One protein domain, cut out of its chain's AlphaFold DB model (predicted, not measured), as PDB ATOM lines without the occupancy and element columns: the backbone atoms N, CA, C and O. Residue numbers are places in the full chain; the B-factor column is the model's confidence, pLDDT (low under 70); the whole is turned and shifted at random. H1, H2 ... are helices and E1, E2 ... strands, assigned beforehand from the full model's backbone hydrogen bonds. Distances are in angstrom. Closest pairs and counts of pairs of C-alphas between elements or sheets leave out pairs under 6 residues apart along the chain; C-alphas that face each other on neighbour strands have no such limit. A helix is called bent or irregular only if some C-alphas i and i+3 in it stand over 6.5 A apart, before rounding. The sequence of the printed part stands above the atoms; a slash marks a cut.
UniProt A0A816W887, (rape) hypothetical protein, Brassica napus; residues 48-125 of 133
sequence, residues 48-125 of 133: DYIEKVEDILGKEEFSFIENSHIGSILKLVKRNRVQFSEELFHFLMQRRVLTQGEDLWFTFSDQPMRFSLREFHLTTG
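What this domain is: This is residues 48 to 125 of the 133 residues of the protein "(rape) hypothetical protein" of Brassica napus (UniProt A0A816W887). The model is an open frame round a hollow middle: hairpin E1 E2 at one end, bent H1 with H2 at the other, H3 and H4 on separate sides between. The 78 printed residues, mostly helix, run H1, H2, H3, E1, E2, H4, with an antiparallel sheet. It is only just loose, close to compact, with radius of gyration of the C-alphas 14.2 A, and spans 35 by 25 by 19 A.

How they stand to each other: Look first at hairpin E1, residues 104 to 108, and E2, residues 111 to 115: N 106 and O 113 are within hydrogen-bond range, 3.0 A. H3, residues 86 to 94, comes closest to E1 at the C-alphas of Met 93 and Phe 106, 7.0 A. H1, residues 48 to 66, assigned as one helix by its hydrogen bonds, is bent, C-alphas 56 and 59 being 9.3 A apart; arms H1a, to 56, and H1b, from 59, stand at a steep tilt of 47 degrees. H1b and H2, residues 71 to 80, touch only at the corner, closest C-alphas Ile 65 and Gly 71, 5.6 A. H1b and H4, residues 117 to 124, are close but not clearly touching, closest C-alphas Ile 65 and Thr 124, 5.0 A. Every O i to N i+4 pair is within hydrogen-bond range in H1a, H2, H3 and H4; in H1b, 2 of 4.

Where its parts are: Find C-alpha 48 at (11.662, 119.389, 19.929), where H1a begins; H2 runs 14.1 A, E1 13.0 A, and H4 ends at C-alpha 124, (19.968, 109.497, 33.077).

The domain as a whole: The farthest C-alphas, of Lys 59 and Asp 110, are 38.8 A apart; the printed part has no cut and no long link. Look for pLDDT under 70 at residues 80 to 103, 107 and 110.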
ATOM      1  N   ASP A  48      12.759 118.850  19.120       74.56
ATOM      2  CA  ASP A  48      11.662 119.389  19.929       74.56
ATOM      3  C   ASP A  48      11.354 118.555  21.188       74.56
ATOM      4  O   ASP A  48      10.864 119.084  22.182       74.56
ATOM      5  N   TYR A  49      11.623 117.241  21.181       76.38
ATOM      6  CA  TYR A  49      11.435 116.412  22.376       76.38
ATOM      7  C   TYR A  49      12.434 116.743  23.486       76.38
ATOM      8  O   TYR A  49      12.076 116.662  24.656       76.38
ATOM      9  N   ILE A  50      13.659 117.134  23.138       80.75
ATOM     10  CA  ILE A  50      14.668 117.545  24.118       80.75
ATOM     11  C   ILE A  50      14.216 118.824  24.815       80.75
ATOM     12  O   ILE A  50      14.277 118.894  26.038       80.75
ATOM     13  N   GLU A  51      13.719 119.797  24.050       82.81
ATOM     14  CA  GLU A  51      13.222 121.068  24.589       82.81
ATOM     15  C   GLU A  51      12.026 120.845  25.523       82.81
ATOM     16  O   GLU A  51      11.991 121.386  26.623       82.81
ATOM     17  N   LYS A  52      11.089 119.964  25.144       84.88
ATOM     18  CA  LYS A  52       9.967 119.573  26.014       84.88
ATOM     19  C   LYS A  52      10.428 118.892  27.302       84.88
ATOM     20  O   LYS A  52       9.851 119.125  28.356       84.88
ATOM     21  N   VAL A  53      11.438 118.026  27.222       83.50
ATOM     22  CA  VAL A  53      11.988 117.346  28.403       83.50
ATOM     23  C   VAL A  53      12.695 118.341  29.325       83.50
ATOM     24  O   VAL A  53      12.544 118.243  30.540       83.50
ATOM     25  N   GLU A  54      13.423 119.310  28.767       86.44
ATOM     26  CA  GLU A  54      14.060 120.392  29.528       86.44
ATOM     27  C   GLU A  54      13.022 121.276  30.238       86.44
ATOM     28  O   GLU A  54      13.207 121.605  31.409       86.44
ATOM     29  N   ASP A  55      11.902 121.586  29.578       87.50
ATOM     30  CA  ASP A  55      10.793 122.358  30.155       87.50
ATOM     31  C   ASP A  55      10.095 121.618  31.314       87.50
ATOM     32  O   ASP A  55       9.846 122.201  32.367       87.50
ATOM     33  N   ILE A  56       9.850 120.309  31.167       87.81
ATOM     34  CA  ILE A  56       9.183 119.488  32.195       87.81
ATOM     35  C   ILE A  56      10.063 119.285  33.437       87.81
ATOM     36  O   ILE A  56       9.560 119.316  34.559       87.81
ATOM     37  N   LEU A  57      11.358 119.024  33.244       86.69
ATOM     38  CA  LEU A  57      12.294 118.731  34.338       86.69
ATOM     39  C   LEU A  57      12.833 120.003  35.008       86.69
ATOM     40  O   LEU A  57      13.225 119.990  36.173       86.69
ATOM     41  N   GLY A  58      12.880 121.110  34.269       88.69
ATOM     42  CA  GLY A  58      13.566 122.320  34.693       88.69
ATOM     43  C   GLY A  58      15.094 122.179  34.662       88.69
ATOM     44  O   GLY A  58      15.668 121.094  34.560       88.69
ATOM     45  N   LYS A  59      15.786 123.321  34.764       87.75
ATOM     46  CA  LYS A  59      17.242 123.409  34.541       87.75
ATOM     47  C   LYS A  59      18.075 122.567  35.508       87.75
ATOM     48  O   LYS A  59      19.094 122.010  35.106       87.75
ATOM     49  N   GLU A  60      17.665 122.480  36.772       87.69
ATOM     50  CA  GLU A  60      18.409 121.734  37.792       87.69
ATOM     51  C   GLU A  60      18.389 120.231  37.508       87.69
ATOM     52  O   GLU A  60      19.450 119.610  37.439       87.69
ATOM     53  N   GLU A  61      17.212 119.644  37.275       86.69
ATOM     54  CA  GLU A  61      17.112 118.207  37.010       86.69
ATOM     55  C   GLU A  61      17.664 117.844  35.629       86.69
ATOM     56  O   GLU A  61      18.349 116.828  35.473       86.69
ATOM     57  N   PHE A  62      17.455 118.710  34.637       89.38
ATOM     58  CA  PHE A  62      18.010 118.519  33.304       89.38
ATOM     59  C   PHE A  62      19.547 118.527  33.301       89.38
ATOM     60  O   PHE A  62      20.170 117.776  32.547       89.38
ATOM     61  N   SER A  63      20.180 119.279  34.211       89.62
ATOM     62  CA  SER A  63      21.638 119.258  34.374       89.62
ATOM     63  C   SER A  63      22.177 117.874  34.767       89.62
ATOM     64  O   SER A  63      23.301 117.528  34.396       89.62
ATOM     65  N   PHE A  64      21.388 117.032  35.449       89.75
ATOM     66  CA  PHE A  64      21.789 115.647  35.714       89.75
ATOM     67  C   PHE A  64      21.840 114.829  34.425       89.75
ATOM     68  O   PHE A  64      22.798 114.086  34.226       89.75
ATOM     69  N   ILE A  65      20.876 115.020  33.517       88.56
ATOM     70  CA  ILE A  65      20.876 114.360  32.206       88.56
ATOM     71  C   ILE A  65      22.090 114.809  31.391       88.56
ATOM     72  O   ILE A  65      22.798 113.967  30.834       88.56
ATOM     73  N   GLU A  66      22.381 116.112  31.351       87.94
ATOM     74  CA  GLU A  66      23.523 116.662  30.604       87.94
ATOM     75  C   GLU A  66      24.883 116.149  31.099       87.94
ATOM     76  O   GLU A  66      25.831 116.047  30.309       87.94
ATOM     77  N   ASN A  67      24.967 115.794  32.382       89.19
ATOM     78  CA  ASN A  67      26.159 115.245  33.026       89.19
ATOM     79  C   ASN A  67      26.142 113.709  33.157       89.19
ATOM     80  O   ASN A  67      27.087 113.130  33.690       89.19
ATOM     81  N   SER A  68      25.096 113.042  32.667       88.94
ATOM     82  CA  SER A  68      24.967 111.581  32.686       88.94
ATOM     83  C   SER A  68      25.644 110.913  31.482       88.94
ATOM     84  O   SER A  68      26.150 111.570  30.568       88.94
ATOM     85  N   HIS A  69      25.579 109.579  31.431       81.56
ATOM     86  CA  HIS A  69      26.050 108.782  30.296       81.56
ATOM     87  C   HIS A  69      25.364 109.164  28.972       81.56
ATOM     88  O   HIS A  69      25.995 109.095  27.916       81.56
ATOM     89  N   ILE A  70      24.106 109.623  29.015       83.38
ATOM     90  CA  ILE A  70      23.376 110.069  27.818       83.38
ATOM     91  C   ILE A  70      23.697 111.521  27.425       83.38
ATOM     92  O   ILE A  70      23.418 111.936  26.299       83.38
ATOM     93  N   GLY A  71      24.337 112.294  28.307       85.69
ATOM     94  CA  GLY A  71      24.663 113.703  28.074       85.69
ATOM     95  C   GLY A  71      25.554 113.929  26.847       85.69
ATOM     96  O   GLY A  71      25.411 114.924  26.138       85.69
ATOM     97  N   SER A  72      26.428 112.972  26.522       82.19
ATOM     98  CA  SER A  72      27.234 113.002  25.291       82.19
ATOM     99  C   SER A  72      26.373 112.911  24.025       82.19
ATOM    100  O   SER A  72      26.635 113.621  23.054       82.19
ATOM    101  N   ILE A  73      25.314 112.094  24.050       79.94
ATOM    102  CA  ILE A  73      24.346 111.977  22.947       79.94
ATOM    103  C   ILE A  73      23.570 113.287  22.819       79.94
ATOM    104  O   ILE A  73      23.444 113.826  21.723       79.94
ATOM    105  N   LEU A  74      23.135 113.855  23.943       81.31
ATOM    106  CA  LEU A  74      22.433 115.133  23.978       81.31
ATOM    107  C   LEU A  74      23.277 116.277  23.386       81.31
ATOM    108  O   LEU A  74      22.793 117.047  22.557       81.31
ATOM    109  N   LYS A  75      24.566 116.350  23.739       82.75
ATOM    110  CA  LYS A  75      25.517 117.315  23.161       82.75
ATOM    111  C   LYS A  75      25.682 117.123  21.654       82.75
ATOM    112  O   LYS A  75      25.778 118.109  20.927       82.75
ATOM    113  N   LEU A  76      25.710 115.878  21.180       78.25
ATOM    114  CA  LEU A  76      25.838 115.554  19.760       78.25
ATOM    115  C   LEU A  76      24.582 115.949  18.969       78.25
ATOM    116  O   LEU A  76      24.701 116.553  17.902       78.25
ATOM    117  N   VAL A  77      23.393 115.699  19.522       74.81
ATOM    118  CA  VAL A  77      22.117 116.126  18.928       74.81
ATOM    119  C   VAL A  77      22.014 117.656  18.894       74.81
ATOM    120  O   VAL A  77      21.695 118.211  17.843       74.81
ATOM    121  N   LYS A  78      22.373 118.352  19.988       75.56
ATOM    122  CA  LYS A  78      22.381 119.828  20.058       75.56
ATOM    123  C   LYS A  78      23.383 120.461  19.072       75.56
ATOM    124  O   LYS A  78      23.061 121.468  18.449       75.56
ATOM    125  N   ARG A  79      24.588 119.893  18.911       74.31
ATOM    126  CA  ARG A  79      25.662 120.468  18.069       74.31
ATOM    127  C   ARG A  79      25.493 120.206  16.579       74.31
ATOM    128  O   ARG A  79      25.644 121.124  15.782       74.31
ATOM    129  N   ASN A  80      25.208 118.963  16.207       65.19
ATOM    130  CA  ASN A  80      25.290 118.542  14.809       65.19
ATOM    131  C   ASN A  80      23.908 118.353  14.166       65.19
ATOM    132  O   ASN A  80      23.841 117.906  13.024       65.19
ATOM    133  N   ARG A  81      22.813 118.641  14.897       63.91
ATOM    134  CA  ARG A  81      21.429 118.302  14.505       63.91
ATOM    135  C   ARG A  81      21.324 116.879  13.954       63.91
ATOM    136  O   ARG A  81      20.585 116.622  13.005       63.91
ATOM    137  N   VAL A  82      22.119 115.965  14.516       61.16
ATOM    138  CA  VAL A  82      22.166 114.585  14.039       61.16
ATOM    139  C   VAL A  82      20.800 113.993  14.287       61.16
ATOM    140  O   VAL A  82      20.322 113.950  15.421       61.16
ATOM    141  N   GLN A  83      20.178 113.574  13.194       59.38
ATOM    142  CA  GLN A  83      18.878 112.955  13.236       59.38
ATOM    143  C   GLN A  83      19.053 111.523  13.735       59.38
ATOM    144  O   GLN A  83      19.611 110.664  13.050       59.38
ATOM    145  N   PHE A  84      18.615 111.281  14.964       60.47
ATOM    146  CA  PHE A  84      18.451 109.935  15.476       60.47
ATOM    147  C   PHE A  84      17.272 109.288  14.738       60.47
ATOM    148  O   PHE A  84      16.273 109.941  14.449       60.47
ATOM    149  N   SER A  85      17.377 108.019  14.356       63.41
ATOM    150  CA  SER A  85      16.240 107.374  13.702       63.41
ATOM    151  C   SER A  85      15.232 106.962  14.771       63.41
ATOM    152  O   SER A  85      15.474 106.018  15.527       63.41
ATOM    153  N   GLU A  86      14.099 107.671  14.835       60.81
ATOM    154  CA  GLU A  86      12.943 107.240  15.630       60.81
ATOM    155  C   GLU A  86      12.536 105.816  15.243       60.81
ATOM    156  O   GLU A  86      12.175 105.040  16.115       60.81
ATOM    157  N   GLU A  87      12.676 105.424  13.975       59.44
ATOM    158  CA  GLU A  87      12.354 104.081  13.492       59.44
ATOM    159  C   GLU A  87      13.332 103.008  13.976       59.44
ATOM    160  O   GLU A  87      12.901 101.944  14.401       59.44
ATOM    161  N   LEU A  88      14.640 103.296  13.999       61.75
ATOM    162  CA  LEU A  88      15.644 102.422  14.619       61.75
ATOM    163  C   LEU A  88      15.337 102.238  16.108       61.75
ATOM    164  O   LEU A  88      15.378 101.122  16.623       61.75
ATOM    165  N   PHE A  89      15.006 103.328  16.797       66.19
ATOM    166  CA  PHE A  89      14.617 103.275  18.199       66.19
ATOM    167  C   PHE A  89      13.322 102.488  18.391       66.19
ATOM    168  O   PHE A  89      13.265 101.607  19.239       66.19
ATOM    169  N   HIS A  90      12.302 102.739  17.572       60.47
ATOM    170  CA  HIS A  90      11.040 102.010  17.581       60.47
ATOM    171  C   HIS A  90      11.228 100.528  17.272       60.47
ATOM    172  O   HIS A  90      10.594  99.714  17.926       60.47
ATOM    173  N   PHE A  91      12.120 100.167  16.352       61.00
ATOM    174  CA  PHE A  91      12.465  98.791  16.010       61.00
ATOM    175  C   PHE A  91      13.190  98.084  17.162       61.00
ATOM    176  O   PHE A  91      12.808  96.982  17.561       61.00
ATOM    177  N   LEU A  92      14.185  98.743  17.769       60.53
ATOM    178  CA  LEU A  92      14.831  98.263  18.998       60.53
ATOM    179  C   LEU A  92      13.802  98.088  20.127       60.53
ATOM    180  O   LEU A  92      13.859  97.119  20.879       60.53
ATOM    181  N   MET A  93      12.822  98.988  20.195       59.25
ATOM    182  CA  MET A  93      11.717  98.946  21.146       59.25
ATOM    183  C   MET A  93      10.564  98.014  20.741       59.25
ATOM    184  O   MET A  93       9.724  97.727  21.581       59.25
ATOM    185  N   GLN A  94      10.483  97.526  19.506       53.59
ATOM    186  CA  GLN A  94       9.494  96.531  19.065       53.59
ATOM    187  C   GLN A  94       9.973  95.108  19.337       53.59
ATOM    188  O   GLN A  94       9.155  94.229  19.583       53.59
ATOM    189  N   ARG A  95      11.291  94.904  19.450       53.41
ATOM    190  CA  ARG A  95      11.914  93.697  20.030       53.41
ATOM    191  C   ARG A  95      11.746  93.601  21.553       53.41
ATOM    192  O   ARG A  95      12.562  92.999  22.256       53.41
ATOM    193  N   ARG A  96      10.698  94.236  22.074       58.59
ATOM    194  CA  ARG A  96      10.292  94.155  23.469       58.59
ATOM    195  C   ARG A  96       9.656  92.812  23.754       58.59
ATOM    196  O   ARG A  96       9.029  92.180  22.910       58.59
ATOM    197  N   VAL A  97       9.800  92.430  25.006       48.91
ATOM    198  CA  VAL A  97       9.147  91.277  25.596       48.91
ATOM    199  C   VAL A  97       7.945  91.806  26.386       48.91
ATOM    200  O   VAL A  97       8.094  92.755  27.163       48.91
ATOM    201  N   LEU A  98       6.745  91.258  26.160       45.50
ATOM    202  CA  LEU A  98       5.533  91.668  26.884       45.50
ATOM    203  C   LEU A  98       5.748  91.493  28.390       45.50
ATOM    204  O   LEU A  98       6.075  90.401  28.852       45.50
ATOM    205  N   THR A  99       5.562  92.562  29.157       46.56
ATOM    206  CA  THR A  99       5.797  92.577  30.605       46.56
ATOM    207  C   THR A  99       4.646  93.275  31.324       46.56
ATOM    208  O   THR A  99       4.081  94.241  30.823       46.56
ATOM    209  N   GLN A 100       4.267  92.744  32.490       49.19
ATOM    210  CA  GLN A 100       3.162  93.240  33.327       49.19
ATOM    211  C   GLN A 100       3.643  94.174  34.465       49.19
ATOM    212  O   GLN A 100       2.948  94.323  35.465       49.19
ATOM    213  N   GLY A 101       4.835  94.779  34.358       61.50
ATOM    214  CA  GLY A 101       5.456  95.579  35.428       61.50
ATOM    215  C   GLY A 101       6.168  96.844  34.931       61.50
ATOM    216  O   GLY A 101       6.141  97.144  33.743       61.50
ATOM    217  N   GLU A 102       6.815  97.576  35.847       62.78
ATOM    218  CA  GLU A 102       7.552  98.830  35.563       62.78
ATOM    219  C   GLU A 102       8.901  98.610  34.847       62.78
ATOM    220  O   GLU A 102       9.529  99.561  34.381       62.78
ATOM    221  N   ASP A 103       9.346  97.356  34.748       67.56
ATOM    222  CA  ASP A 103      10.601  96.972  34.107       67.56
ATOM    223  C   ASP A 103      10.417  96.773  32.602       67.56
ATOM    224  O   ASP A 103       9.585  95.988  32.145       67.56
ATOM    225  N   LEU A 104      11.276  97.421  31.824       70.25
ATOM    226  CA  LEU A 104      11.344  97.245  30.385       70.25
ATOM    227  C   LEU A 104      12.242  96.051  30.036       70.25
ATOM    228  O   LEU A 104      13.411  96.025  30.404       70.25
ATOM    229  N   TRP A 105      11.737  95.093  29.260       71.94
ATOM    230  CA  TRP A 105      12.534  93.979  28.739       71.94
ATOM    231  C   TRP A 105      12.659  94.039  27.216       71.94
ATOM    232  O   TRP A 105      11.664  94.215  26.511       71.94
ATOM    233  N   PHE A 106      13.876  93.863  26.708       71.25
ATOM    234  CA  PHE A 106      14.183  93.810  25.275       71.25
ATOM    235  C   PHE A 106      15.280  92.777  24.999       71.25
ATOM    236  O   PHE A 106      15.977  92.361  25.918       71.25
ATOM    237  N   THR A 107      15.449  92.342  23.751       67.19
ATOM    238  CA  THR A 107      16.521  91.403  23.375       67.19
ATOM    239  C   THR A 107      17.588  92.078  22.520       67.19
ATOM    240  O   THR A 107      17.262  92.694  21.506       67.19
ATOM    241  N   PHE A 108      18.863  91.897  22.871       70.31
ATOM    242  CA  PHE A 108      20.008  92.302  22.052       70.31
ATOM    243  C   PHE A 108      20.885  91.081  21.771       70.31
ATOM    244  O   PHE A 108      21.323  90.418  22.706       70.31
ATOM    245  N   SER A 109      21.127  90.759  20.495       71.50
ATOM    246  CA  SER A 109      21.892  89.562  20.099       71.50
ATOM    247  C   SER A 109      21.408  88.277  20.803       71.50
ATOM    248  O   SER A 109      22.209  87.532  21.367       71.50
ATOM    249  N   ASP A 110      20.089  88.059  20.831       68.50
ATOM    250  CA  ASP A 110      19.414  86.947  21.526       68.50
ATOM    251  C   ASP A 110      19.536  86.898  23.052       68.50
ATOM    252  O   ASP A 110      18.979  85.995  23.684       68.50
ATOM    253  N   GLN A 111      20.186  87.882  23.667       70.06
ATOM    254  CA  GLN A 111      20.257  87.999  25.115       70.06
ATOM    255  C   GLN A 111      19.128  88.903  25.622       70.06
ATOM    256  O   GLN A 111      19.009  90.046  25.168       70.06
ATOM    257  N   PRO A 112      18.280  88.424  26.551       72.38
ATOM    258  CA  PRO A 112      17.286  89.270  27.189       72.38
ATOM    259  C   PRO A 112      17.988  90.270  28.108       72.38
ATOM    260  O   PRO A 112      18.746  89.902  29.003       72.38
ATOM    261  N   MET A 113      17.704  91.541  27.889       76.69
ATOM    262  CA  MET A 113      18.150  92.653  28.704       76.69
ATOM    263  C   MET A 113      16.959  93.214  29.474       76.69
ATOM    264  O   MET A 113      15.872  93.405  28.923       76.69
ATOM    265  N   ARG A 114      17.186  93.486  30.759       80.19
ATOM    266  CA  ARG A 114      16.228  94.141  31.646       80.19
ATOM    267  C   ARG A 114      16.684  95.570  31.892       80.19
ATOM    268  O   ARG A 114      17.813  95.797  32.318       80.19
ATOM    269  N   PHE A 115      15.794  96.511  31.644       79.75
ATOM    270  CA  PHE A 115      15.951  97.922  31.935       79.75
ATOM    271  C   PHE A 115      14.949  98.295  33.023       79.75
ATOM    272  O   PHE A 115      13.764  98.493  32.764       79.75
ATOM    273  N   SER A 116      15.433  98.331  34.259       80.88
ATOM    274  CA  SER A 116      14.647  98.710  35.430       80.88
ATOM    275  C   SER A 116      14.879 100.169  35.808       80.88
ATOM    276  O   SER A 116      15.687 100.879  35.202       80.88
ATOM    277  N   LEU A 117      14.227 100.610  36.885       78.19
ATOM    278  CA  LEU A 117      14.478 101.922  37.490       78.19
ATOM    279  C   LEU A 117      15.958 102.140  37.848       78.19
ATOM    280  O   LEU A 117      16.441 103.273  37.821       78.19
ATOM    281  N   ARG A 118      16.699 101.063  38.142       82.56
ATOM    282  CA  ARG A 118      18.145 101.128  38.374       82.56
ATOM    283  C   ARG A 118      18.890 101.551  37.112       82.56
ATOM    284  O   ARG A 118      19.687 102.483  37.160       82.56
ATOM    285  N   GLU A 119      18.638 100.886  35.989       83.69
ATOM    286  CA  GLU A 119      19.267 101.221  34.708       83.69
ATOM    287  C   GLU A 119      18.838 102.614  34.237       83.69
ATOM    288  O   GLU A 119      19.675 103.370  33.738       83.69
ATOM    289  N   PHE A 120      17.585 103.007  34.486       82.75
ATOM    290  CA  PHE A 120      17.116 104.373  34.256       82.75
ATOM    291  C   PHE A 120      17.956 105.401  35.022       82.75
ATOM    292  O   PHE A 120      18.464 106.351  34.420       82.75
ATOM    293  N   HIS A 121      18.154 105.190  36.326       83.62
ATOM    294  CA  HIS A 121      18.951 106.087  37.160       83.62
ATOM    295  C   HIS A 121      20.414 106.149  36.702       83.62
ATOM    296  O   HIS A 121      20.974 107.234  36.575       83.62
ATOM    297  N   LEU A 122      21.024 105.003  36.385       85.69
ATOM    298  CA  LEU A 122      22.411 104.947  35.909       85.69
ATOM    299  C   LEU A 122      22.599 105.653  34.559       85.69
ATOM    300  O   LEU A 122      23.637 106.272  34.317       85.69
ATOM    301  N   THR A 123      21.599 105.566  33.683       83.94
ATOM    302  CA  THR A 123      21.673 106.131  32.330       83.94
ATOM    303  C   THR A 123      21.427 107.636  32.324       83.94
ATOM    304  O   THR A 123      22.114 108.356  31.604       83.94
ATOM    305  N   THR A 124      20.463 108.108  33.120       82.38
ATOM    306  CA  THR A 124      19.968 109.497  33.077       82.38
ATOM    307  C   THR A 124      20.450 110.367  34.238       82.38
ATOM    308  O   THR A 124      20.315 111.582  34.179       82.38
ATOM    309  N   GLY A 125      20.971 109.773  35.316       83.62
ATOM    310  CA  GLY A 125      21.296 110.478  36.561       83.62
ATOM    311  C   GLY A 125      20.070 110.926  37.367       83.62
ATOM    312  O   GLY A 125      20.211 111.345  38.517       83.62
TER     313      GLY A 125